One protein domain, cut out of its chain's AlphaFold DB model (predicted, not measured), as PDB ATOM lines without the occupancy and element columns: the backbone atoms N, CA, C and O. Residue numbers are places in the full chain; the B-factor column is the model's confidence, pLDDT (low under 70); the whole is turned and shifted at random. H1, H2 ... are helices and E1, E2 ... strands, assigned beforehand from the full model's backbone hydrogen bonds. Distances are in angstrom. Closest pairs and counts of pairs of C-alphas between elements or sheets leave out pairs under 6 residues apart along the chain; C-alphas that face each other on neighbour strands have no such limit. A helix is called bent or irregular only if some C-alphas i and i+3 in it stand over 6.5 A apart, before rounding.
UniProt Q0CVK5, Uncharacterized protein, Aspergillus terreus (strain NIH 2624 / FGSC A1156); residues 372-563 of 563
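This is residues 372 to 563 of the 563 residues of an uncharacterized protein of Aspergillus terreus (strain NIH 2624 / FGSC A1156) (UniProt Q0CVK5). A twisted sheet of six strands, E1 to E6, makes the core; H3 packs along one face, and H1 and H5 lie over opposite ends of the other face. On H1's side a small second sheet, E7 and E8, packs on H1 through E8, H4 sits beside the end of E2, and the long link of residues 405 to 424 runs on H3's side. The 192 printed residues hold five named helices and eight named strands, in the order H1 H2 E1 E2 E3 H3 E4 E5 E6 E7 H4 E8 H5. The large sheet has the order E1 E2 E3 E4 E5 E6 and is mixed, with E3 and E4 parallel; E7 and E8 are antiparallel, and the class is mixed, helices and strands. The whole is compact, with a radius of gyration of the C-alphas of 16.7 A and spans of 50 by 41 by 29 A.

H1, residues 375 to 389, and H2, residues 395 to 400, are close but not clearly touching, with Thr 388 and Cys 395 closest at 7.4 A between C-alphas. E1, residues 401 to 404, E2, residues 425 to 429, and E3, residues 437 to 443, form a meander, each strand the antiparallel neighbour of the one before. N 402 and O 428 are 2.8 A apart, and N 439 and O 425 are 2.8 A apart. H3, residues 447 to 459, joins E3 to E4, residues 466 to 475, in a strand-helix-strand unit, two parallel neighbour strands with a helix between, whose crossover is right-handed. N 440 of E3 and O 468 of E4 are 2.9 A apart. E4, E5, residues 479 to 489, and E6, residues 495 to 503, form a second meander, with N 469 and O 485 at 2.8 A and N 484 and O 500 at 2.8 A. H3 is on this sheet at a height of 8.5 A and runs along the strands; its closest C-alphas to E4 are those of Lys 454 and Val 467, 6.1 A. On the opposite face, H1 has a height of 11.3 A and runs along the strands, at 3 degrees to E2 on the local plane. H2 only grazes the sheet with residues 395 to 400. E7, residues 516 to 520, and E8, residues 538 to 542, are antiparallel, with N 541 and O 517 at 2.8 A. The closest C-alphas of H1 and E8 are those of Ala 383 and Leu 541, 6.1 A. H4, residues 521 to 528, is irregular, with C-alphas 524 and 527 9.6 A apart, and stands at the sheet's level, only just, with a height of 3.6 A. H5, residues 543 to 557, is over E5 and E6 on the same face as H1, with a height of 10.3 A. H1 touches H5 with residues 375 to 379 alone, Trp 379 and Leu 546 closest at 5.7 A between C-alphas, at a steep tilt of 43 degrees, opposite ways. Every O i to N i+4 pair is within hydrogen-bond range in H1, H2, H3 and H5; in H4, 2 of 4 are.

H1 begins at C-alpha 375, (153.087, 153.062, 85.057), and measures 21.8 A from first to last C-alpha. H3 measures 17.3 A, E3 20.4 A, E4 28.8 A and E6 25.0 A. E5 measures 33.9 A and ends at C-alpha 489, (148.628, 171.976, 68.413). H5 measures 20.4 A and ends at C-alpha 557, (153.042, 141.952, 88.878).

The two C-alphas farthest apart are those of Asn 477 and Pro 531, 53.2 A. The printed part has no cut and ends at residue 563, the chain's last. The links E1 to E2 and E6 to E7 are long, and residues 561 to 562 pair with 479 to 480 of E5, parallel. The mean pLDDT of the printed part is 91.5; residues 406, 444 and 491 to 493 are under 70.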
ATOM      1  N   LEU A 372     149.794 148.639  84.185       78.12
ATOM      2  CA  LEU A 372     150.233 149.424  83.025       78.12
ATOM      3  C   LEU A 372     149.421 150.695  82.785       78.12
ATOM      4  O   LEU A 372     149.959 151.646  82.222       78.12
ATOM      5  N   HIS A 373     148.174 150.767  83.256       77.75
ATOM      6  CA  HIS A 373     147.397 152.006  83.178       77.75
ATOM      7  C   HIS A 373     147.957 153.110  84.074       77.75
ATOM      8  O   HIS A 373     147.554 154.249  83.919       77.75
ATOM      9  N   ASN A 374     148.843 152.800  85.025       79.81
ATOM     10  CA  ASN A 374     149.382 153.799  85.951       79.81
ATOM     11  C   ASN A 374     150.920 153.874  85.928       79.81
ATOM     12  O   ASN A 374     151.504 154.666  86.671       79.81
ATOM     13  N   VAL A 375     151.610 153.092  85.085       88.25
ATOM     14  CA  VAL A 375     153.087 153.062  85.057       88.25
ATOM     15  C   VAL A 375     153.694 154.420  84.686       88.25
ATOM     16  O   VAL A 375     154.736 154.805  85.224       88.25
ATOM     17  N   HIS A 376     153.007 155.194  83.841       91.44
ATOM     18  CA  HIS A 376     153.431 156.533  83.438       91.44
ATOM     19  C   HIS A 376     153.415 157.544  84.588       91.44
ATOM     20  O   HIS A 376     154.134 158.537  84.525       91.44
ATOM     21  N   GLN A 377     152.682 157.286  85.676       88.62
ATOM     22  CA  GLN A 377     152.710 158.152  86.857       88.62
ATOM     23  C   GLN A 377     154.076 158.118  87.554       88.62
ATOM     24  O   GLN A 377     154.576 159.156  87.988       88.62
ATOM     25  N   ARG A 378     154.705 156.934  87.648       88.69
ATOM     26  CA  ARG A 378     156.072 156.795  88.184       88.69
ATOM     27  C   ARG A 378     157.089 157.441  87.247       88.69
ATOM     28  O   ARG A 378     158.002 158.109  87.718       88.69
ATOM     29  N   TRP A 379     156.897 157.268  85.940       95.56
ATOM     30  CA  TRP A 379     157.726 157.889  84.910       95.56
ATOM     31  C   TRP A 379     157.724 159.419  85.005       95.56
ATOM     32  O   TRP A 379     158.790 160.018  85.125       95.56
ATOM     33  N   MET A 380     156.539 160.033  85.070       95.50
ATOM     34  CA  MET A 380     156.388 161.480  85.219       95.50
ATOM     35  C   MET A 380     156.968 161.991  86.541       95.50
ATOM     36  O   MET A 380     157.717 162.962  86.553       95.50
ATOM     37  N   ARG A 381     156.675 161.318  87.664       87.81
ATOM     38  CA  ARG A 381     157.208 161.706  88.983       87.81
ATOM     39  C   ARG A 381     158.734 161.701  88.996       87.81
ATOM     40  O   ARG A 381     159.346 162.616  89.540       87.81
ATOM     41  N   TYR A 382     159.341 160.676  88.401       90.75
ATOM     42  CA  TYR A 382     160.789 160.590  88.290       90.75
ATOM     43  C   TYR A 382     161.349 161.731  87.429       90.75
ATOM     44  O   TYR A 382     162.254 162.426  87.885       90.75
ATOM     45  N   ALA A 383     160.776 161.976  86.244       95.25
ATOM     46  CA  ALA A 383     161.213 163.056  85.359       95.25
ATOM     47  C   ALA A 383     161.101 164.441  86.020       95.25
ATOM     48  O   ALA A 383     162.087 165.170  86.052       95.25
ATOM     49  N   SER A 384     159.966 164.755  86.651       92.19
ATOM     50  CA  SER A 384     159.761 166.018  87.381       92.19
ATOM     51  C   SER A 384     160.775 166.218  88.509       92.19
ATOM     52  O   SER A 384     161.301 167.317  88.703       92.19
ATOM     53  N   SER A 385     161.117 165.140  89.226       88.12
ATOM     54  CA  SER A 385     162.168 165.189  90.244       88.12
ATOM     55  C   SER A 385     163.535 165.526  89.637       88.12
ATOM     56  O   SER A 385     164.283 166.305  90.223       88.12
ATOM     57  N   GLN A 386     163.856 164.984  88.457       93.38
ATOM     58  CA  GLN A 386     165.095 165.320  87.749       93.38
ATOM     59  C   GLN A 386     165.090 166.766  87.244       93.38
ATOM     60  O   GLN A 386     166.099 167.451  87.387       93.38
ATOM     61  N   TRP A 387     163.967 167.260  86.710       94.88
ATOM     62  CA  TRP A 387     163.848 168.654  86.271       94.88
ATOM     63  C   TRP A 387     164.145 169.627  87.418       94.88
ATOM     64  O   TRP A 387     164.907 170.573  87.237       94.88
ATOM     65  N   THR A 388     163.628 169.340  88.614       91.44
ATOM     66  CA  THR A 388     163.884 170.142  89.822       91.44
ATOM     67  C   THR A 388     165.341 170.040  90.275       91.44
ATOM     68  O   THR A 388     166.007 171.051  90.478       91.44
ATOM     69  N   ARG A 389     165.880 168.816  90.391       88.56
ATOM     70  CA  ARG A 389     167.263 168.575  90.851       88.56
ATOM     71  C   ARG A 389     168.315 169.202  89.938       88.56
ATOM     72  O   ARG A 389     169.352 169.638  90.424       88.56
ATOM     73  N   ASN A 390     168.034 169.264  88.640       92.56
ATOM     74  CA  ASN A 390     168.930 169.847  87.647       92.56
ATOM     75  C   ASN A 390     168.739 171.366  87.487       92.56
ATOM     76  O   ASN A 390     169.375 171.965  86.625       92.56
ATOM     77  N   GLY A 391     167.861 171.991  88.283       91.44
ATOM     78  CA  GLY A 391     167.582 173.428  88.225       91.44
ATOM     79  C   GLY A 391     166.797 173.874  86.989       91.44
ATOM     80  O   GLY A 391     166.686 175.071  86.745       91.44
ATOM     81  N   LEU A 392     166.251 172.934  86.210       94.38
ATOM     82  CA  LEU A 392     165.419 173.230  85.043       94.38
ATOM     83  C   LEU A 392     164.015 173.686  85.468       94.38
ATOM     84  O   LEU A 392     163.453 174.592  84.857       94.38
ATOM     85  N   LEU A 393     163.461 173.081  86.521       93.00
ATOM     86  CA  LEU A 393     162.217 173.506  87.162       93.00
ATOM     87  C   LEU A 393     162.555 174.260  88.452       93.00
ATOM     88  O   LEU A 393     163.144 173.681  89.366       93.00
ATOM     89  N   SER A 394     162.215 175.546  88.528       92.19
ATOM     90  CA  SER A 394     162.440 176.328  89.748       92.19
ATOM     91  C   SER A 394     161.407 175.987  90.833       92.19
ATOM     92  O   SER A 394     160.311 175.527  90.532       92.19
ATOM     93  N   CYS A 395     161.723 176.244  92.107       86.62
ATOM     94  CA  CYS A 395     160.792 175.990  93.218       86.62
ATOM     95  C   CYS A 395     159.435 176.722  93.058       86.62
ATOM     96  O   CYS A 395     158.399 176.082  93.229       86.62
ATOM     97  N   PRO A 396     159.384 178.010  92.651       88.88
ATOM     98  CA  PRO A 396     158.107 178.674  92.382       88.88
ATOM     99  C   PRO A 396     157.318 178.047  91.225       88.88
ATOM    100  O   PRO A 396     156.092 177.990  91.279       88.88
ATOM    101  N   GLU A 397     158.000 177.563  90.185       93.12
ATOM    102  CA  GLU A 397     157.357 176.860  89.069       93.12
ATOM    103  C   GLU A 397     156.841 175.474  89.473       93.12
ATOM    104  O   GLU A 397     155.757 175.092  89.047       93.12
ATOM    105  N   ASP A 398     157.568 174.746  90.326       87.12
ATOM    106  CA  ASP A 398     157.130 173.465  90.898       87.12
ATOM    107  C   ASP A 398     155.883 173.644  91.781       87.12
ATOM    108  O   ASP A 398     154.927 172.880  91.675       87.12
ATOM    109  N   MET A 399     155.825 174.720  92.577       85.75
ATOM    110  CA  MET A 399     154.618 175.086  93.332       85.75
ATOM    111  C   MET A 399     153.436 175.470  92.431       85.75
ATOM    112  O   MET A 399     152.283 175.268  92.812       85.75
ATOM    113  N   LEU A 400     153.712 176.054  91.262       91.50
ATOM    114  CA  LEU A 400     152.696 176.483  90.303       91.50
ATOM    115  C   LEU A 400     152.149 175.318  89.463       91.50
ATOM    116  O   LEU A 400     150.998 175.380  89.029       91.50
ATOM    117  N   LEU A 401     152.952 174.285  89.202       92.50
ATOM    118  CA  LEU A 401     152.620 173.191  88.293       92.50
ATOM    119  C   LEU A 401     151.957 172.016  89.024       92.50
ATOM    120  O   LEU A 401     152.610 171.189  89.656       92.50
ATOM    121  N   ASP A 402     150.645 171.873  88.861       89.62
ATOM    122  CA  ASP A 402     149.899 170.710  89.334       89.62
ATOM    123  C   ASP A 402     150.111 169.518  88.388       89.62
ATOM    124  O   ASP A 402     149.683 169.532  87.229       89.62
ATOM    125  N   ILE A 403     150.773 168.472  88.893       87.94
ATOM    126  CA  ILE A 403     150.874 167.162  88.240       87.94
ATOM    127  C   ILE A 403     149.917 166.211  88.956       87.94
ATOM    128  O   ILE A 403     150.249 165.664  90.016       87.94
ATOM    129  N   GLY A 404     148.747 165.980  88.368       77.12
ATOM    130  CA  GLY A 404     147.645 165.278  89.021       77.12
ATOM    131  C   GLY A 404     147.147 164.035  88.282       77.12
ATOM    132  O   GLY A 404     147.515 163.757  87.140       77.12
ATOM    133  N   VAL A 405     146.316 163.255  88.979       80.25
ATOM    134  CA  VAL A 405     145.638 162.037  88.499       80.25
ATOM    135  C   VAL A 405     144.268 161.938  89.173       80.25
ATOM    136  O   VAL A 405     144.113 162.413  90.296       80.25
ATOM    137  N   GLY A 406     143.291 161.291  88.531       66.38
ATOM    138  CA  GLY A 406     141.990 161.000  89.162       66.38
ATOM    139  C   GLY A 406     141.118 162.230  89.445       66.38
ATOM    140  O   GLY A 406     140.227 162.171  90.284       66.38
ATOM    141  N   THR A 407     141.384 163.351  88.772       74.31
ATOM    142  CA  THR A 407     140.530 164.545  88.799       74.31
ATOM    143  C   THR A 407     139.617 164.530  87.581       74.31
ATOM    144  O   THR A 407     140.102 164.428  86.456       74.31
ATOM    145  N   ARG A 408     138.302 164.644  87.791       84.44
ATOM    146  CA  ARG A 408     137.321 164.761  86.705       84.44
ATOM    147  C   ARG A 408     137.275 166.195  86.182       84.44
ATOM    148  O   ARG A 408     137.144 167.127  86.968       84.44
ATOM    149  N   PHE A 409     137.315 166.346  84.862       89.94
ATOM    150  CA  PHE A 409     137.127 167.612  84.155       89.94
ATOM    151  C   PHE A 409     135.869 167.546  83.285       89.94
ATOM    152  O   PHE A 409     135.626 166.545  82.609       89.94
ATOM    153  N   ASP A 410     135.072 168.611  83.297       90.06
ATOM    154  CA  ASP A 410     133.810 168.730  82.553       90.06
ATOM    155  C   ASP A 410     133.599 170.108  81.891       90.06
ATOM    156  O   ASP A 410     132.618 170.309  81.183       90.06
ATOM    157  N   GLY A 411     134.551 171.037  82.024       91.12
ATOM    158  CA  GLY A 411     134.518 172.380  81.422       91.12
ATOM    159  C   GLY A 411     134.791 172.441  79.909       91.12
ATOM    160  O   GLY A 411     135.422 173.387  79.439       91.12
ATOM    161  N   PHE A 412     134.381 171.430  79.140       96.56
ATOM    162  CA  PHE A 412     134.595 171.380  77.691       96.56
ATOM    163  C   PHE A 412     133.635 172.306  76.921       96.56
ATOM    164  O   PHE A 412     132.594 172.746  77.409       96.56
ATOM    165  N   THR A 413     133.978 172.604  75.673       95.38
ATOM    166  CA  THR A 413     133.319 173.606  74.828       95.38
ATOM    167  C   THR A 413     132.889 173.029  73.477       95.38
ATOM    168  O   THR A 413     133.281 171.925  73.083       95.38
ATOM    169  N   GLY A 414     132.048 173.776  72.757       94.38
ATOM    170  CA  GLY A 414     131.541 173.383  71.443       94.38
ATOM    171  C   GLY A 414     130.704 172.104  71.503       94.38
ATOM    172  O   GLY A 414     129.888 171.914  72.401       94.38
ATOM    173  N   GLN A 415     130.926 171.196  70.555       95.25
ATOM    174  CA  GLN A 415     130.223 169.907  70.508       95.25
ATOM    175  C   GLN A 415     130.532 168.979  71.699       95.25
ATOM    176  O   GLN A 415     129.866 167.962  71.853       95.25
ATOM    177  N   TYR A 416     131.512 169.326  72.544       96.56
ATOM    178  CA  TYR A 416     131.915 168.542  73.707       96.56
ATOM    179  C   TYR A 416     131.371 169.075  75.039       96.56
ATOM    180  O   TYR A 416     131.728 168.523  76.072       96.56
ATOM    181  N   THR A 417     130.522 170.109  75.064       95.31
ATOM    182  CA  THR A 417     130.063 170.767  76.309       95.31
ATOM    183  C   THR A 417     129.389 169.845  77.331       95.31
ATOM    184  O   THR A 417     129.396 170.147  78.516       95.31
ATOM    185  N   LEU A 418     128.828 168.712  76.902       91.94
ATOM    186  CA  LEU A 418     128.223 167.720  77.803       91.94
ATOM    187  C   LEU A 418     129.146 166.531  78.092       91.94
ATOM    188  O   LEU A 418     128.702 165.509  78.602       91.94
ATOM    189  N   SER A 419     130.419 166.625  77.722       95.44
ATOM    190  CA  SER A 419     131.409 165.589  77.991       95.44
ATOM    191  C   SER A 419     132.024 165.750  79.374       95.44
ATOM    192  O   SER A 419     132.093 166.841  79.930       95.44
ATOM    193  N   SER A 420     132.557 164.655  79.906       92.50
ATOM    194  CA  SER A 420     133.426 164.700  81.077       92.50
ATOM    195  C   SER A 420     134.452 163.583  81.049       92.50
ATOM    196  O   SER A 420     134.182 162.493  80.533       92.50
ATOM    197  N   LYS A 421     135.639 163.867  81.586       92.19
ATOM    198  CA  LYS A 421     136.787 162.972  81.491       92.19
ATOM    199  C   LYS A 421     137.693 163.077  82.712       92.19
ATOM    200  O   LYS A 421     138.029 164.168  83.165       92.19
ATOM    201  N   GLU A 422     138.123 161.925  83.198       89.19
ATOM    202  CA  GLU A 422     139.244 161.755  84.110       89.19
ATOM    203  C   GLU A 422     140.464 161.311  83.292       89.19
ATOM    204  O   GLU A 422     140.438 160.215  82.714       89.19
ATOM    205  N   PRO A 423     141.517 162.139  83.192       90.38
ATOM    206  CA  PRO A 423     142.754 161.742  82.546       90.38
ATOM    207  C   PRO A 423     143.551 160.798  83.445       90.38
ATOM    208  O   PRO A 423     143.539 160.910  84.678       90.38
ATOM    209  N   ASP A 424     144.320 159.904  82.828       88.75
ATOM    210  CA  ASP A 424     145.199 159.017  83.588       88.75
ATOM    211  C   ASP A 424     146.377 159.767  84.242       88.75
ATOM    212  O   ASP A 424     146.909 159.300  85.255       88.75
ATOM    213  N   LEU A 425     146.792 160.903  83.665       93.75
ATOM    214  CA  LEU A 425     147.665 161.921  84.262       93.75
ATOM    215  C   LEU A 425     147.502 163.270  83.542       93.75
ATOM    216  O   LEU A 425     147.287 163.301  82.331       93.75
ATOM    217  N   PHE A 426     147.660 164.383  84.259       96.38
ATOM    218  CA  PHE A 426     147.661 165.725  83.670       96.38
ATOM    219  C   PHE A 426     148.759 166.633  84.243       96.38
ATOM    220  O   PHE A 426     149.267 166.381  85.334       96.38
ATOM    221  N   LEU A 427     149.099 167.691  83.498       97.38
ATOM    222  CA  LEU A 427     149.930 168.812  83.944       97.38
ATOM    223  C   LEU A 427     149.159 170.121  83.735       97.38
ATOM    224  O   LEU A 427     148.648 170.386  82.638       97.38
ATOM    225  N   ARG A 428     149.046 170.927  84.794       95.62
ATOM    226  CA  ARG A 428     148.192 172.118  84.830       95.62
ATOM    227  C   ARG A 428     148.790 173.208  85.723       95.62
ATOM    228  O   ARG A 428     148.968 172.970  86.910       95.62
ATOM    229  N   PRO A 429     149.037 174.421  85.216       94.38
ATOM    230  CA  PRO A 429     149.310 175.565  86.081       94.38
ATOM    231  C   PRO A 429     148.116 175.839  86.999       94.38
ATOM    232  O   PRO A 429     146.982 175.852  86.525       94.38
ATOM    233  N   GLY A 430     148.359 176.087  88.287       87.12
ATOM    234  CA  GLY A 430     147.320 176.243  89.315       87.12
ATOM    235  C   GLY A 430     146.130 177.150  88.952       87.12
ATOM    236  O   GLY A 430     145.004 176.780  89.277       87.12
ATOM    237  N   PRO A 431     146.320 178.291  88.255       92.31
ATOM    238  CA  PRO A 431     145.210 179.163  87.861       92.31
ATOM    239  C   PRO A 431     144.312 178.644  86.725       92.31
ATOM    240  O   PRO A 431     143.305 179.282  86.435       92.31
ATOM    241  N   ASN A 432     144.673 177.558  86.031       91.94
ATOM    242  CA  ASN A 432     143.868 177.031  84.927       91.94
ATOM    243  C   ASN A 432     142.781 176.063  85.411       91.94
ATOM    244  O   ASN A 432     143.031 175.182  86.233       91.94
ATOM    245  N   ASP A 433     141.604 176.136  84.786       91.62
ATOM    246  CA  ASP A 433     140.515 175.178  85.014       91.62
ATOM    247  C   ASP A 433     140.782 173.827  84.330       91.62
ATOM    248  O   ASP A 433     140.487 172.770  84.889       91.62
ATOM    249  N   LEU A 434     141.383 173.853  83.133       94.81
ATOM    250  CA  LEU A 434     141.719 172.673  82.332       94.81
ATOM    251  C   LEU A 434     143.241 172.478  82.230       94.81
ATOM    252  O   LEU A 434     144.002 173.445  82.294       94.81
ATOM    253  N   PRO A 435     143.720 171.233  82.063       97.00
ATOM    254  CA  PRO A 435     145.147 170.971  81.920       97.00
ATOM    255  C   PRO A 435     145.706 171.496  80.593       97.00
ATOM    256  O   PRO A 435     144.985 171.622  79.605       97.00
ATOM    257  N   LEU A 436     147.015 171.757  80.560       97.19
ATOM    258  CA  LEU A 436     147.726 172.080  79.318       97.19
ATOM    259  C   LEU A 436     148.250 170.817  78.628       97.19
ATOM    260  O   LEU A 436     148.299 170.759  77.401       97.19
ATOM    261  N   ILE A 437     148.610 169.791  79.404       98.00
ATOM    262  CA  ILE A 437     149.099 168.511  78.885       98.00
ATOM    263  C   ILE A 437     148.358 167.373  79.571       98.00
ATOM    264  O   ILE A 437     148.182 167.374  80.791       98.00
ATOM    265  N   VAL A 438     147.962 166.378  78.783       98.00
ATOM    266  CA  VAL A 438     147.290 165.169  79.262       98.00
ATOM    267  C   VAL A 438     148.046 163.927  78.797       98.00
ATOM    268  O   VAL A 438     148.547 163.882  77.675       98.00
ATOM    269  N   ILE A 439     148.112 162.902  79.647       97.62
ATOM    270  CA  ILE A 439     148.551 161.555  79.278       97.62
ATOM    271  C   ILE A 439     147.390 160.584  79.504       97.62
ATOM    272  O   ILE A 439     146.888 160.467  80.621       97.62
ATOM    273  N   GLU A 440     147.011 159.858  78.455       95.00
ATOM    274  CA  GLU A 440     146.036 158.763  78.490       95.00
ATOM    275  C   GLU A 440     146.760 157.452  78.166       95.00
ATOM    276  O   GLU A 440     147.530 157.372  77.208       95.00
ATOM    277  N   SER A 441     146.544 156.419  78.971       92.00
ATOM    278  CA  SER A 441     147.205 155.123  78.871       92.00
ATOM    279  C   SER A 441     146.176 154.016  78.740       92.00
ATOM    280  O   SER A 441     145.331 153.811  79.606       92.00
ATOM    281  N   GLY A 442     146.288 153.258  77.659       87.31
ATOM    282  CA  GLY A 442     145.318 152.251  77.297       87.31
ATOM    283  C   GLY A 442     145.845 150.834  77.256       87.31
ATOM    284  O   GLY A 442     146.861 150.550  76.612       87.31
ATOM    285  N   TRP A 443     145.123 149.905  77.885       82.56
ATOM    286  CA  TRP A 443     145.391 148.469  77.796       82.56
ATOM    287  C   TRP A 443     144.387 147.785  76.869       82.56
ATOM    288  O   TRP A 443     143.218 147.639  77.202       82.56
ATOM    289  N   SER A 444     144.860 147.280  75.728       68.69
ATOM    290  CA  SER A 444     144.048 146.533  74.747       68.69
ATOM    291  C   SER A 444     142.954 147.336  74.017       68.69
ATOM    292  O   SER A 444     142.356 146.811  73.084       68.69
ATOM    293  N   GLU A 445     142.765 148.619  74.335       78.62
ATOM    294  CA  GLU A 445     141.828 149.522  73.647       78.62
ATOM    295  C   GLU A 445     142.222 149.784  72.192       78.62
ATOM    296  O   GLU A 445     143.403 149.789  71.845       78.62
ATOM    297  N   SER A 446     141.256 150.033  71.308       84.44
ATOM    298  CA  SER A 446     141.549 150.341  69.905       84.44
ATOM    299  C   SER A 446     142.176 151.737  69.746       84.44
ATOM    300  O   SER A 446     141.935 152.645  70.541       84.44
ATOM    301  N   TRP A 447     142.977 151.936  68.694       90.50
ATOM    302  CA  TRP A 447     143.502 153.269  68.363       90.50
ATOM    303  C   TRP A 447     142.405 154.317  68.133       90.50
ATOM    304  O   TRP A 447     142.546 155.410  68.674       90.50
ATOM    305  N   PRO A 448     141.317 154.022  67.390       91.94
ATOM    306  CA  PRO A 448     140.201 154.956  67.261       91.94
ATOM    307  C   PRO A 448     139.657 155.436  68.609       91.94
ATOM    308  O   PRO A 448     139.370 156.617  68.751       91.94
ATOM    309  N   ARG A 449     139.593 154.555  69.617       85.31
ATOM    310  CA  ARG A 449     139.130 154.912  70.962       85.31
ATOM    311  C   ARG A 449     140.087 155.868  71.676       85.31
ATOM    312  O   ARG A 449     139.661 156.934  72.096       85.31
ATOM    313  N   LEU A 450     141.378 155.538  71.749       90.69
ATOM    314  CA  LEU A 450     142.369 156.429  72.373       90.69
ATOM    315  C   LEU A 450     142.466 157.782  71.651       90.69
ATOM    316  O   LEU A 450     142.648 158.827  72.272       90.69
ATOM    317  N   ARG A 451     142.303 157.788  70.325       95.75
ATOM    318  CA  ARG A 451     142.278 159.031  69.551       95.75
ATOM    319  C   ARG A 451     141.000 159.840  69.777       95.75
ATOM    320  O   ARG A 451     141.095 161.060  69.747       95.75
ATOM    321  N   ALA A 452     139.867 159.210  70.093       94.50
ATOM    322  CA  ALA A 452     138.656 159.921  70.507       94.50
ATOM    323  C   ALA A 452     138.840 160.653  71.849       94.50
ATOM    324  O   ALA A 452     138.341 161.767  72.000       94.50
ATOM    325  N   ASP A 453     139.605 160.086  72.793       93.88
ATOM    326  CA  ASP A 453     139.993 160.794  74.025       93.88
ATOM    327  C   ASP A 453     140.883 162.004  73.704       93.88
ATOM    328  O   ASP A 453     140.664 163.108  74.201       93.88
ATOM    329  N   LYS A 454     141.847 161.841  72.794       95.56
ATOM    330  CA  LYS A 454     142.645 162.962  72.277       95.56
ATOM    331  C   LYS A 454     141.782 164.024  71.582       95.56
ATOM    332  O   LYS A 454     142.025 165.213  71.769       95.56
ATOM    333  N   ASP A 455     140.805 163.630  70.766       95.94
ATOM    334  CA  ASP A 455     139.870 164.559  70.121       95.94
ATOM    335  C   ASP A 455     139.052 165.326  71.160       95.94
ATOM    336  O   ASP A 455     138.925 166.538  71.038       95.94
ATOM    337  N   LEU A 456     138.570 164.663  72.213       96.38
ATOM    338  CA  LEU A 456     137.888 165.320  73.327       96.38
ATOM    339  C   LEU A 456     138.764 166.417  73.950       96.38
ATOM    340  O   LEU A 456     138.334 167.562  74.072       96.38
ATOM    341  N   TRP A 457     140.000 166.078  74.321       96.81
ATOM    342  CA  TRP A 457     140.906 167.008  74.992       96.81
ATOM    343  C   TRP A 457     141.330 168.177  74.094       96.81
ATOM    344  O   TRP A 457     141.280 169.327  74.525       96.81
ATOM    345  N   LEU A 458     141.721 167.904  72.844       95.25
ATOM    346  CA  LEU A 458     142.234 168.931  71.929       95.25
ATOM    347  C   LEU A 458     141.126 169.717  71.213       95.25
ATOM    348  O   LEU A 458     141.300 170.898  70.937       95.25
ATOM    349  N   ASN A 459     139.978 169.120  70.911       94.56
ATOM    350  CA  ASN A 459     138.908 169.825  70.194       94.56
ATOM    351  C   ASN A 459     137.818 170.341  71.144       94.56
ATOM    352  O   ASN A 459     137.092 171.265  70.787       94.56
ATOM    353  N   GLY A 460     137.700 169.775  72.349       94.19
ATOM    354  CA  GLY A 460     136.771 170.233  73.386       94.19
ATOM    355  C   GLY A 460     137.311 171.365  74.257       94.19
ATOM    356  O   GLY A 460     136.564 171.931  75.048       94.19
ATOM    357  N   SER A 461     138.582 171.734  74.127       92.94
ATOM    358  CA  SER A 461     139.196 172.831  74.876       92.94
ATOM    359  C   SER A 461     140.115 173.634  73.974       92.94
ATOM    360  O   SER A 461     140.775 173.058  73.118       92.94
ATOM    361  N   GLY A 462     140.196 174.949  74.186       90.62
ATOM    362  CA  GLY A 462     141.244 175.793  73.602       90.62
ATOM    363  C   GLY A 462     142.531 175.843  74.436       90.62
ATOM    364  O   GLY A 462     143.527 176.368  73.956       90.62
ATOM    365  N   GLN A 463     142.517 175.315  75.669       91.81
ATOM    366  CA  GLN A 463     143.646 175.392  76.609       91.81
ATOM    367  C   GLN A 463     144.605 174.201  76.495       91.81
ATOM    368  O   GLN A 463     145.809 174.374  76.649       91.81
ATOM    369  N   VAL A 464     144.098 172.989  76.235       95.19
ATOM    370  CA  VAL A 464     144.954 171.792  76.156       95.19
ATOM    371  C   VAL A 464     145.872 171.915  74.941       95.19
ATOM    372  O   VAL A 464     145.382 171.998  73.817       95.19
ATOM    373  N   ASN A 465     147.186 171.900  75.142       93.75
ATOM    374  CA  ASN A 465     148.188 172.074  74.090       93.75
ATOM    375  C   ASN A 465     148.719 170.742  73.555       93.75
ATOM    376  O   ASN A 465     149.048 170.651  72.367       93.75
ATOM    377  N   ALA A 466     148.774 169.708  74.401       96.81
ATOM    378  CA  ALA A 466     149.268 168.394  74.007       96.81
ATOM    379  C   ALA A 466     148.553 167.226  74.700       96.81
ATOM    380  O   ALA A 466     148.133 167.316  75.855       96.81
ATOM    381  N   VAL A 467     148.470 166.096  73.995       98.12
ATOM    382  CA  VAL A 467     147.966 164.820  74.516       98.12
ATOM    383  C   VAL A 467     148.937 163.703  74.150       98.12
ATOM    384  O   VAL A 467     149.241 163.498  72.975       98.12
ATOM    385  N   VAL A 468     149.404 162.954  75.147       98.31
ATOM    386  CA  VAL A 468     150.204 161.738  74.963       98.31
ATOM    387  C   VAL A 468     149.299 160.525  75.122       98.31
ATOM    388  O   VAL A 468     148.727 160.310  76.186       98.31
ATOM    389  N   LEU A 469     149.199 159.703  74.083       97.75
ATOM    390  CA  LEU A 469     148.492 158.428  74.115       97.75
ATOM    391  C   LEU A 469     149.506 157.298  74.263       97.75
ATOM    392  O   LEU A 469     150.308 157.080  73.360       97.75
ATOM    393  N   LEU A 470     149.462 156.558  75.366       96.94
ATOM    394  CA  LEU A 470     150.257 155.352  75.577       96.94
ATOM    395  C   LEU A 470     149.389 154.132  75.303       96.94
ATOM    396  O   LEU A 470     148.476 153.822  76.059       96.94
ATOM    397  N   LYS A 471     149.672 153.402  74.230       94.94
ATOM    398  CA  LYS A 471     148.934 152.195  73.874       94.94
ATOM    399  C   LYS A 471     149.743 150.946  74.182       94.94
ATOM    400  O   LYS A 471     150.792 150.707  73.585       94.94
ATOM    401  N   TRP A 472     149.169 150.075  75.003       93.81
ATOM    402  CA  TRP A 472     149.698 148.754  75.320       93.81
ATOM    403  C   TRP A 472     148.851 147.659  74.673       93.81
ATOM    404  O   TRP A 472     147.631 147.778  74.513       93.81
ATOM    405  N   SER A 473     149.478 146.564  74.250       92.06
ATOM    406  CA  SER A 473     148.750 145.408  73.713       92.06
ATOM    407  C   SER A 473     149.474 144.110  74.023       92.06
ATOM    408  O   SER A 473     150.650 143.954  73.686       92.06
ATOM    409  N   LYS A 474     148.747 143.160  74.618       90.38
ATOM    410  CA  LYS A 474     149.211 141.781  74.748       90.38
ATOM    411  C   LYS A 474     149.284 141.144  73.358       90.38
ATOM    412  O   LYS A 474     148.365 141.281  72.555       90.38
ATOM    413  N   ILE A 475     150.388 140.470  73.076       91.81
ATOM    414  CA  ILE A 475     150.630 139.698  71.855       91.81
ATOM    415  C   ILE A 475     150.897 138.230  72.229       91.81
ATOM    416  O   ILE A 475     150.794 137.845  73.399       91.81
ATOM    417  N   SER A 476     151.208 137.390  71.239       91.56
ATOM    418  CA  SER A 476     151.515 135.973  71.459       91.56
ATOM    419  C   SER A 476     152.649 135.763  72.477       91.56
ATOM    420  O   SER A 476     153.480 136.642  72.714       91.56
ATOM    421  N   ASN A 477     152.678 134.577  73.095       92.19
ATOM    422  CA  ASN A 477     153.693 134.163  74.075       92.19
ATOM    423  C   ASN A 477     153.760 135.041  75.338       92.19
ATOM    424  O   ASN A 477     154.836 135.240  75.894       92.19
ATOM    425  N   ASN A 478     152.614 135.569  75.794       91.31
ATOM    426  CA  ASN A 478     152.517 136.452  76.967       91.31
ATOM    427  C   ASN A 478     153.418 137.697  76.883       91.31
ATOM    428  O   ASN A 478     153.831 138.243  77.910       91.31
ATOM    429  N   ARG A 479     153.689 138.164  75.659       94.50
ATOM    430  CA  ARG A 479     154.477 139.372  75.412       94.50
ATOM    431  C   ARG A 479     153.592 140.609  75.292       94.50
ATOM    432  O   ARG A 479     152.397 140.497  75.021       94.50
ATOM    433  N   VAL A 480     154.173 141.793  75.460       94.69
ATOM    434  CA  VAL A 480     153.463 143.077  75.387       94.69
ATOM    435  C   VAL A 480     154.209 144.067  74.505       94.69
ATOM    436  O   VAL A 480     155.352 144.413  74.792       94.69
ATOM    437  N   LYS A 481     153.536 144.572  73.468       95.50
ATOM    438  CA  LYS A 481     154.009 145.726  72.689       95.50
ATOM    439  C   LYS A 481     153.473 147.032  73.273       95.50
ATOM    440  O   LYS A 481     152.394 147.046  73.870       95.50
ATOM    441  N   GLY A 482     154.212 148.118  73.065       95.94
ATOM    442  CA  GLY A 482     153.871 149.452  73.550       95.94
ATOM    443  C   GLY A 482     154.205 150.522  72.517       95.94
ATOM    444  O   GLY A 482     155.275 150.481  71.913       95.94
ATOM    445  N   THR A 483     153.311 151.485  72.322       96.62
ATOM    446  CA  THR A 483     153.481 152.603  71.383       96.62
ATOM    447  C   THR A 483     152.970 153.884  72.029       96.62
ATOM    448  O   THR A 483     151.950 153.846  72.710       96.62
ATOM    449  N   ALA A 484     153.654 155.002  71.811       97.19
ATOM    450  CA  ALA A 484     153.203 156.330  72.200       97.19
ATOM    451  C   ALA A 484     152.834 157.149  70.953       97.19
ATOM    452  O   ALA A 484     153.580 157.125  69.978       97.19
ATOM    453  N   GLU A 485     151.728 157.888  70.990       97.88
ATOM    454  CA  GLU A 485     151.459 158.997  70.064       97.88
ATOM    455  C   GLU A 485     151.438 160.306  70.848       97.88
ATOM    456  O   GLU A 485     150.728 160.419  71.845       97.88
ATOM    457  N   VAL A 486     152.200 161.298  70.400       97.75
ATOM    458  CA  VAL A 486     152.251 162.628  71.007       97.75
ATOM    459  C   VAL A 486     151.599 163.616  70.068       97.75
ATOM    460  O   VAL A 486     152.172 163.981  69.044       97.75
ATOM    461  N   TRP A 487     150.399 164.043  70.432       97.38
ATOM    462  CA  TRP A 487     149.604 164.987  69.671       97.38
ATOM    463  C   TRP A 487     149.795 166.395  70.218       97.38
ATOM    464  O   TRP A 487     149.703 166.592  71.429       97.38
ATOM    465  N   ARG A 488     150.043 167.370  69.342       94.94
ATOM    466  CA  ARG A 488     150.235 168.781  69.714       94.94
ATOM    467  C   ARG A 488     149.448 169.703  68.794       94.94
ATOM    468  O   ARG A 488     149.201 169.359  67.638       94.94
ATOM    469  N   ARG A 489     149.101 170.892  69.285       89.62
ATOM    470  CA  ARG A 489     148.628 171.976  68.413       89.62
ATOM    471  C   ARG A 489     149.787 172.545  67.600       89.62
ATOM    472  O   ARG A 489     150.807 172.940  68.156       89.62
ATOM    473  N   GLY A 490     149.618 172.576  66.288       77.62
ATOM    474  CA  GLY A 490     150.473 173.281  65.344       77.62
ATOM    475  C   GLY A 490     149.998 174.715  65.095       77.62
ATOM    476  O   GLY A 490     149.010 175.190  65.663       77.62
ATOM    477  N   ALA A 491     150.711 175.417  64.215       69.56
ATOM    478  CA  ALA A 491     150.295 176.734  63.748       69.56
ATOM    479  C   ALA A 491     148.958 176.635  62.986       69.56
ATOM    480  O   ALA A 491     148.769 175.725  62.187       69.56
ATOM    481  N   GLY A 492     148.030 177.570  63.221       63.66
ATOM    482  CA  GLY A 492     146.770 177.640  62.465       63.66
ATOM    483  C   GLY A 492     145.682 176.632  62.865       63.66
ATOM    484  O   GLY A 492     144.758 176.435  62.088       63.66
ATOM    485  N   ALA A 493     145.760 176.047  64.068       66.62
ATOM    486  CA  ALA A 493     144.822 175.052  64.621       66.62
ATOM    487  C   ALA A 493     144.924 173.618  64.055       66.62
ATOM    488  O   ALA A 493     144.166 172.749  64.489       66.62
ATOM    489  N   ASP A 494     145.899 173.336  63.188       83.62
ATOM    490  CA  ASP A 494     146.220 171.966  62.770       83.62
ATOM    491  C   ASP A 494     146.833 171.154  63.923       83.62
ATOM    492  O   ASP A 494     147.497 171.702  64.804       83.62
ATOM    493  N   LEU A 495     146.639 169.833  63.924       90.50
ATOM    494  CA  LEU A 495     147.252 168.931  64.904       90.50
ATOM    495  C   LEU A 495     148.448 168.198  64.293       90.50
ATOM    496  O   LEU A 495     148.346 167.622  63.213       90.50
ATOM    497  N   THR A 496     149.563 168.162  65.018       93.06
ATOM    498  CA  THR A 496     150.735 167.349  64.666       93.06
ATOM    499  C   THR A 496     150.797 166.105  65.545       93.06
ATOM    500  O   THR A 496     150.310 166.117  66.677       93.06
ATOM    501  N   VAL A 497     151.385 165.023  65.026       94.75
ATOM    502  CA  VAL A 497     151.581 163.768  65.762       94.75
ATOM    503  C   VAL A 497     153.004 163.252  65.584       94.75
ATOM    504  O   VAL A 497     153.508 163.184  64.465       94.75
ATOM    505  N   ASP A 498     153.629 162.861  66.692       94.88
ATOM    506  CA  ASP A 498     154.871 162.085  66.715       94.88
ATOM    507  C   ASP A 498     154.602 160.707  67.330       94.88
ATOM    508  O   ASP A 498     154.024 160.613  68.414       94.88
ATOM    509  N   ALA A 499     154.996 159.634  66.644       96.06
ATOM    510  CA  ALA A 499     154.758 158.265  67.090       96.06
ATOM    511  C   ALA A 499     156.072 157.599  67.511       96.06
ATOM    512  O   ALA A 499     157.020 157.526  66.732       96.06
ATOM    513  N   LYS A 500     156.108 157.048  68.727       96.06
ATOM    514  CA  LYS A 500     157.289 156.382  69.291       96.06
ATOM    515  C   LYS A 500     156.990 154.944  69.685       96.06
ATOM    516  O   LYS A 500     155.936 154.637  70.239       96.06
ATOM    517  N   ILE A 501     157.937 154.045  69.439       96.12
ATOM    518  CA  ILE A 501     157.819 152.637  69.834       96.12
ATOM    519  C   ILE A 501     158.438 152.448  71.218       96.12
ATOM    520  O   ILE A 501     159.629 152.664  71.412       96.12
ATOM    521  N   ILE A 502     157.636 152.007  72.187       96.12
ATOM    522  CA  ILE A 502     158.107 151.684  73.540       96.12
ATOM    523  C   ILE A 502     158.613 150.239  73.567       96.12
ATOM    524  O   ILE A 502     159.753 149.998  73.960       96.12
ATOM    525  N   PHE A 503     157.781 149.296  73.105       96.25
ATOM    526  CA  PHE A 503     158.152 147.894  72.897       96.25
ATOM    527  C   PHE A 503     157.689 147.399  71.516       96.25
ATOM    528  O   PHE A 503     156.524 147.635  71.172       96.25
ATOM    529  N   PRO A 504     158.534 146.678  70.753       95.62
ATOM    530  CA  PRO A 504     159.872 146.206  71.129       95.62
ATOM    531  C   PRO A 504     160.878 147.338  71.338       95.62
ATOM    532  O   PRO A 504     160.798 148.373  70.680       95.62
ATOM    533  N   ALA A 505     161.775 147.166  72.310       92.94
ATOM    534  CA  ALA A 505     162.803 148.167  72.578       92.94
ATOM    535  C   ALA A 505     163.766 148.252  71.375       92.94
ATOM    536  O   ALA A 505     164.039 147.214  70.758       92.94
ATOM    537  N   PRO A 506     164.288 149.445  71.036       90.50
ATOM    538  CA  PRO A 506     165.288 149.593  69.985       90.50
ATOM    539  C   PRO A 506     166.478 148.646  70.194       90.50
ATOM    540  O   PRO A 506     166.953 148.474  71.318       90.50
ATOM    541  N   ASN A 507     166.951 148.028  69.110       87.88
ATOM    542  CA  ASN A 507     168.144 147.185  69.108       87.88
ATOM    543  C   ASN A 507     169.074 147.606  67.949       87.88
ATOM    544  O   ASN A 507     168.683 147.423  66.793       87.88
ATOM    545  N   PRO A 508     170.276 148.155  68.225       87.12
ATOM    546  CA  PRO A 508     170.850 148.394  69.555       87.12
ATOM    547  C   PRO A 508     170.055 149.438  70.353       87.12
ATOM    548  O   PRO A 508     169.302 150.225  69.780       87.12
ATOM    549  N   ALA A 509     170.211 149.426  71.680       83.75
ATOM    550  CA  ALA A 509     169.579 150.423  72.538       83.75
ATOM    551  C   ALA A 509     170.015 151.837  72.121       83.75
ATOM    552  O   ALA A 509     171.182 152.069  71.796       83.75
ATOM    553  N   THR A 510     169.071 152.776  72.126       87.31
ATOM    554  CA  THR A 510     169.346 154.193  71.876       87.31
ATOM    555  C   THR A 510     170.242 154.763  72.971       87.31
ATOM    556  O   THR A 510     170.204 154.308  74.115       87.31
ATOM    557  N   ALA A 511     171.047 155.775  72.641       85.44
ATOM    558  CA  ALA A 511     171.862 156.447  73.646       85.44
ATOM    559  C   ALA A 511     170.962 157.082  74.734       85.44
ATOM    560  O   ALA A 511     169.869 157.563  74.407       85.44
ATOM    561  N   PRO A 512     171.379 157.097  76.013       80.81
ATOM    562  CA  PRO A 512     170.599 157.719  77.085       80.81
ATOM    563  C   PRO A 512     170.207 159.162  76.742       80.81
ATOM    564  O   PRO A 512     171.030 159.909  76.214       80.81
ATOM    565  N   GLY A 513     168.959 159.549  77.014       83.62
ATOM    566  CA  GLY A 513     168.457 160.893  76.722       83.62
ATOM    567  C   GLY A 513     168.172 161.199  75.246       83.62
ATOM    568  O   GLY A 513     167.880 162.347  74.936       83.62
ATOM    569  N   THR A 514     168.241 160.220  74.332       88.75
ATOM    570  CA  THR A 514     167.968 160.457  72.893       88.75
ATOM    571  C   THR A 514     166.578 160.029  72.432       88.75
ATOM    572  O   THR A 514     166.083 160.541  71.431       88.75
ATOM    573  N   ASP A 515     165.920 159.126  73.158       94.06
ATOM    574  CA  ASP A 515     164.568 158.661  72.841       94.06
ATOM    575  C   ASP A 515     163.562 159.247  73.838       94.06
ATOM    576  O   ASP A 515     163.179 158.626  74.833       94.06
ATOM    577  N   ILE A 516     163.211 160.512  73.603       95.75
ATOM    578  CA  ILE A 516     162.529 161.387  74.562       95.75
ATOM    579  C   ILE A 516     161.233 161.963  73.989       95.75
ATOM    580  O   ILE A 516     161.136 162.249  72.794       95.75
ATOM    581  N   ILE A 517     160.237 162.164  74.854       97.25
ATOM    582  CA  ILE A 517     159.102 163.057  74.594       97.25
ATOM    583  C   ILE A 517     159.422 164.411  75.221       97.25
ATOM    584  O   ILE A 517     159.670 164.491  76.421       97.25
ATOM    585  N   GLU A 518     159.405 165.462  74.412       95.56
ATOM    586  CA  GLU A 518     159.797 166.809  74.824       95.56
ATOM    587  C   GLU A 518     158.586 167.724  74.998       95.56
ATOM    588  O   GLU A 518     157.675 167.740  74.158       95.56
ATOM    589  N   PHE A 519     158.614 168.513  76.068       96.19
ATOM    590  CA  PHE A 519     157.731 169.654  76.281       96.19
ATOM    591  C   PHE A 519     158.576 170.891  76.538       96.19
ATOM    592  O   PHE A 519     159.521 170.846  77.319       96.19
ATOM    593  N   SER A 520     158.250 171.995  75.883       95.81
ATOM    594  CA  SER A 520     158.865 173.281  76.185       95.81
ATOM    595  C   SER A 520     158.318 173.851  77.499       95.81
ATOM    596  O   SER A 520     157.222 173.493  77.942       95.81
ATOM    597  N   ARG A 521     159.033 174.795  78.118       96.12
ATOM    598  CA  ARG A 521     158.507 175.570  79.256       96.12
ATOM    599  C   ARG A 521     157.180 176.240  78.902       96.12
ATOM    600  O   ARG A 521     156.254 176.247  79.711       96.12
ATOM    601  N   GLN A 522     157.073 176.745  77.674       94.94
ATOM    602  CA  GLN A 522     155.845 177.328  77.146       94.94
ATOM    603  C   GLN A 522     154.684 176.317  77.099       94.94
ATOM    604  O   GLN A 522     153.547 176.704  77.371       94.94
ATOM    605  N   ASP A 523     154.953 175.038  76.817       94.69
ATOM    606  CA  ASP A 523     153.933 173.979  76.843       94.69
ATOM    607  C   ASP A 523     153.436 173.700  78.269       94.69
ATOM    608  O   ASP A 523     152.237 173.501  78.471       94.69
ATOM    609  N   LEU A 524     154.345 173.700  79.255       95.38
ATOM    610  CA  LEU A 524     154.028 173.419  80.661       95.38
ATOM    611  C   LEU A 524     153.245 174.547  81.342       95.38
ATOM    612  O   LEU A 524     152.356 174.272  82.146       95.38
ATOM    613  N   PHE A 525     153.592 175.804  81.046       95.69
ATOM    614  CA  PHE A 525     153.103 176.964  81.799       95.69
ATOM    615  C   PHE A 525     152.181 177.887  81.006       95.69
ATOM    616  O   PHE A 525     151.401 178.630  81.604       95.69
ATOM    617  N   GLY A 526     152.207 177.842  79.672       93.25
ATOM    618  CA  GLY A 526     151.359 178.701  78.851       93.25
ATOM    619  C   GLY A 526     151.572 180.184  79.176       93.25
ATOM    620  O   GLY A 526     152.697 180.672  79.243       93.25
ATOM    621  N   GLN A 527     150.475 180.902  79.410       93.00
ATOM    622  CA  GLN A 527     150.494 182.311  79.824       93.00
ATOM    623  C   GLN A 527     150.966 182.540  81.273       93.00
ATOM    624  O   GLN A 527     151.194 183.682  81.657       93.00
ATOM    625  N   HIS A 528     151.104 181.480  82.077       95.44
ATOM    626  CA  HIS A 528     151.475 181.550  83.499       95.44
ATOM    627  C   HIS A 528     152.974 181.376  83.739       95.44
ATOM    628  O   HIS A 528     153.396 181.121  84.864       95.44
ATOM    629  N   MET A 529     153.790 181.478  82.688       94.69
ATOM    630  CA  MET A 529     155.241 181.443  82.829       94.69
ATOM    631  C   MET A 529     155.729 182.527  83.792       94.69
ATOM    632  O   MET A 529     155.352 183.696  83.684       94.69
ATOM    633  N   LEU A 530     156.612 182.138  84.711       91.88
ATOM    634  CA  LEU A 530     157.219 183.076  85.646       91.88
ATOM    635  C   LEU A 530     158.360 183.870  84.981       91.88
ATOM    636  O   LEU A 530     159.016 183.367  84.061       91.88
ATOM    637  N   PRO A 531     158.630 185.111  85.435       88.81
ATOM    638  CA  PRO A 531     159.727 185.917  84.908       88.81
ATOM    639  C   PRO A 531     161.079 185.198  85.005       88.81
ATOM    640  O   PRO A 531     161.403 184.605  86.030       88.81
ATOM    641  N   GLY A 532     161.891 185.300  83.950       82.75
ATOM    642  CA  GLY A 532     163.242 184.730  83.904       82.75
ATOM    643  C   GLY A 532     163.340 183.308  83.337       82.75
ATOM    644  O   GLY A 532     164.448 182.871  83.040       82.75
ATOM    645  N   GLY A 533     162.221 182.608  83.124       84.75
ATOM    646  CA  GLY A 533     162.208 181.324  82.418       84.75
ATOM    647  C   GLY A 533     162.307 181.499  80.901       84.75
ATOM    648  O   GLY A 533     161.598 182.324  80.321       84.75
ATOM    649  N   ASN A 534     163.152 180.710  80.230       93.44
ATOM    650  CA  ASN A 534     163.205 180.703  78.771       93.44
ATOM    651  C   ASN A 534     162.069 179.814  78.217       93.44
ATOM    652  O   ASN A 534     162.004 178.631  78.570       93.44
ATOM    653  N   PRO A 535     161.168 180.340  77.358       94.62
ATOM    654  CA  PRO A 535     160.016 179.589  76.852       94.62
ATOM    655  C   PRO A 535     160.402 178.315  76.094       94.62
ATOM    656  O   PRO A 535     159.607 177.378  76.053       94.62
ATOM    657  N   THR A 536     161.608 178.257  75.522       95.94
ATOM    658  CA  THR A 536     162.081 177.116  74.728       95.94
ATOM    659  C   THR A 536     162.861 176.078  75.536       95.94
ATOM    660  O   THR A 536     163.393 175.146  74.941       95.94
ATOM    661  N   ASP A 537     162.980 176.228  76.860       96.31
ATOM    662  CA  ASP A 537     163.638 175.218  77.697       96.31
ATOM    663  C   ASP A 537     162.894 173.884  77.603       96.31
ATOM    664  O   ASP A 537     161.668 173.850  77.697       96.31
ATOM    665  N   ILE A 538     163.636 172.789  77.426       96.56
ATOM    666  CA  ILE A 538     163.063 171.473  77.132       96.56
ATOM    667  C   ILE A 538     163.008 170.589  78.377       96.56
ATOM    668  O   ILE A 538     164.029 170.202  78.942       96.56
ATOM    669  N   PHE A 539     161.792 170.191  78.734       96.69
ATOM    670  CA  PHE A 539     161.451 169.211  79.753       96.69
ATOM    671  C   PHE A 539     161.256 167.845  79.092       96.69
ATOM    672  O   PHE A 539     160.215 167.549  78.501       96.69
ATOM    673  N   ALA A 540     162.293 167.012  79.162       96.06
ATOM    674  CA  ALA A 540     162.310 165.705  78.517       96.06
ATOM    675  C   ALA A 540     161.726 164.601  79.412       96.06
ATOM    676  O   ALA A 540     162.066 164.484  80.594       96.06
ATOM    677  N   LEU A 541     160.903 163.739  78.814       97.06
ATOM    678  CA  LEU A 541     160.472 162.459  79.361       97.06
ATOM    679  C   LEU A 541     161.153 161.319  78.593       97.06
ATOM    680  O   LEU A 541     160.804 161.031  77.449       97.06
ATOM    681  N   ASP A 542     162.116 160.657  79.228       95.75
ATOM    682  CA  ASP A 542     162.924 159.604  78.596       95.75
ATOM    683  C   ASP A 542     162.182 158.260  78.537       95.75
ATOM    684  O   ASP A 542     161.776 157.715  79.572       95.75
ATOM    685  N   LEU A 543     162.001 157.720  77.327       96.38
ATOM    686  CA  LEU A 543     161.311 156.451  77.111       96.38
ATOM    687  C   LEU A 543     162.065 155.252  77.680       96.38
ATOM    688  O   LEU A 543     161.423 154.246  77.983       96.38
ATOM    689  N   GLU A 544     163.376 155.327  77.897       94.31
ATOM    690  CA  GLU A 544     164.117 154.246  78.546       94.31
ATOM    691  C   GLU A 544     163.693 154.079  80.009       94.31
ATOM    692  O   GLU A 544     163.482 152.955  80.470       94.31
ATOM    693  N   HIS A 545     163.428 155.178  80.726       95.19
ATOM    694  CA  HIS A 545     162.845 155.101  82.069       95.19
ATOM    695  C   HIS A 545     161.436 154.498  82.036       95.19
ATOM    696  O   HIS A 545     161.100 153.658  82.877       95.19
ATOM    697  N   LEU A 546     160.616 154.857  81.040       96.44
ATOM    698  CA  LEU A 546     159.296 154.247  80.865       96.44
ATOM    699  C   LEU A 546     159.406 152.740  80.589       96.44
ATOM    700  O   LEU A 546     158.686 151.956  81.211       96.44
ATOM    701  N   ARG A 547     160.324 152.313  79.713       96.00
ATOM    702  CA  ARG A 547     160.608 150.894  79.431       96.00
ATOM    703  C   ARG A 547     161.068 150.159  80.682       96.00
ATOM    704  O   ARG A 547     160.578 149.061  80.946       96.00
ATOM    705  N   LEU A 548     161.964 150.757  81.468       94.75
ATOM    706  CA  LEU A 548     162.465 150.190  82.718       94.75
ATOM    707  C   LEU A 548     161.324 149.933  83.710       94.75
ATOM    708  O   LEU A 548     161.145 148.798  84.161       94.75
ATOM    709  N   PHE A 549     160.512 150.953  83.999       95.38
ATOM    710  CA  PHE A 549     159.383 150.821  84.922       95.38
ATOM    711  C   PHE A 549     158.321 149.854  84.392       95.38
ATOM    712  O   PHE A 549     157.761 149.066  85.154       95.38
ATOM    713  N   THR A 550     158.080 149.852  83.081       95.00
ATOM    714  CA  THR A 550     157.135 148.932  82.439       95.00
ATOM    715  C   THR A 550     157.597 147.483  82.534       95.00
ATOM    716  O   THR A 550     156.800 146.613  82.880       95.00
ATOM    717  N   ARG A 551     158.883 147.201  82.293       94.88
ATOM    718  CA  ARG A 551     159.452 145.851  82.420       94.88
ATOM    719  C   ARG A 551     159.268 145.309  83.834       94.88
ATOM    720  O   ARG A 551     158.904 144.145  83.995       94.88
ATOM    721  N   GLU A 552     159.468 146.150  84.846       92.50
ATOM    722  CA  GLU A 552     159.241 145.771  86.240       92.50
ATOM    723  C   GLU A 552     157.776 145.374  86.488       92.50
ATOM    724  O   GLU A 552     157.523 144.297  87.025       92.50
ATOM    725  N   ARG A 553     156.812 146.199  86.051       90.25
ATOM    726  CA  ARG A 553     155.373 145.928  86.226       90.25
ATOM    727  C   ARG A 553     154.924 144.671  85.482       90.25
ATOM    728  O   ARG A 553     154.253 143.824  86.069       90.25
ATOM    729  N   LEU A 554     155.348 144.518  84.226       91.00
ATOM    730  CA  LEU A 554     155.036 143.347  83.405       91.00
ATOM    731  C   LEU A 554     155.529 142.053  84.060       91.00
ATOM    732  O   LEU A 554     154.750 141.118  84.239       91.00
ATOM    733  N   THR A 555     156.801 142.018  84.456       90.00
ATOM    734  CA  THR A 555     157.436 140.787  84.946       90.00
ATOM    735  C   THR A 555     157.036 140.436  86.375       90.00
ATOM    736  O   THR A 555     156.726 139.279  86.643       90.00
ATOM    737  N   ARG A 556     157.020 141.408  87.298       85.81
ATOM    738  CA  ARG A 556     156.777 141.144  88.726       85.81
ATOM    739  C   ARG A 556     155.303 141.022  89.087       85.81
ATOM    740  O   ARG A 556     154.981 140.260  89.990       85.81
ATOM    741  N   LEU A 557     154.432 141.791  88.432       82.06
ATOM    742  CA  LEU A 557     153.042 141.952  88.878       82.06
ATOM    743  C   LEU A 557     152.015 141.385  87.897       82.06
ATOM    744  O   LEU A 557     150.891 141.109  88.302       82.06
ATOM    745  N   MET A 558     152.381 141.196  86.626       85.75
ATOM    746  CA  MET A 558     151.445 140.727  85.594       85.75
ATOM    747  C   MET A 558     151.798 139.361  84.998       85.75
ATOM    748  O   MET A 558     150.989 138.808  84.259       85.75
ATOM    749  N   GLY A 559     152.986 138.812  85.280       89.88
ATOM    750  CA  GLY A 559     153.441 137.552  84.674       89.88
ATOM    751  C   GLY A 559     153.595 137.632  83.147       89.88
ATOM    752  O   GLY A 559     153.405 136.638  82.448       89.88
ATOM    753  N   LEU A 560     153.893 138.824  82.624       92.50
ATOM    754  CA  LEU A 560     154.066 139.115  81.201       92.50
ATOM    755  C   LEU A 560     155.507 139.551  80.914       92.50
ATOM    756  O   LEU A 560     156.242 139.979  81.805       92.50
ATOM    757  N   THR A 561     155.911 139.491  79.648       94.62
ATOM    758  CA  THR A 561     157.231 139.957  79.200       94.62
ATOM    759  C   THR A 561     157.102 141.064  78.149       94.62
ATOM    760  O   THR A 561     156.104 141.126  77.432       94.62
ATOM    761  N   PRO A 562     158.061 141.995  78.035       94.44
ATOM    762  CA  PRO A 562     158.066 142.939  76.922       94.44
ATOM    763  C   PRO A 562     158.235 142.239  75.560       94.44
ATOM    764  O   PRO A 562     158.875 141.187  75.456       94.44
ATOM    765  N   ALA A 563     157.628 142.817  74.521       91.88
ATOM    766  CA  ALA A 563     157.887 142.464  73.128       91.88
ATOM    767  C   ALA A 563     159.304 142.867  72.704       91.88
ATOM    768  O   ALA A 563     159.922 143.735  73.353       91.88
TER     769      ALA A 563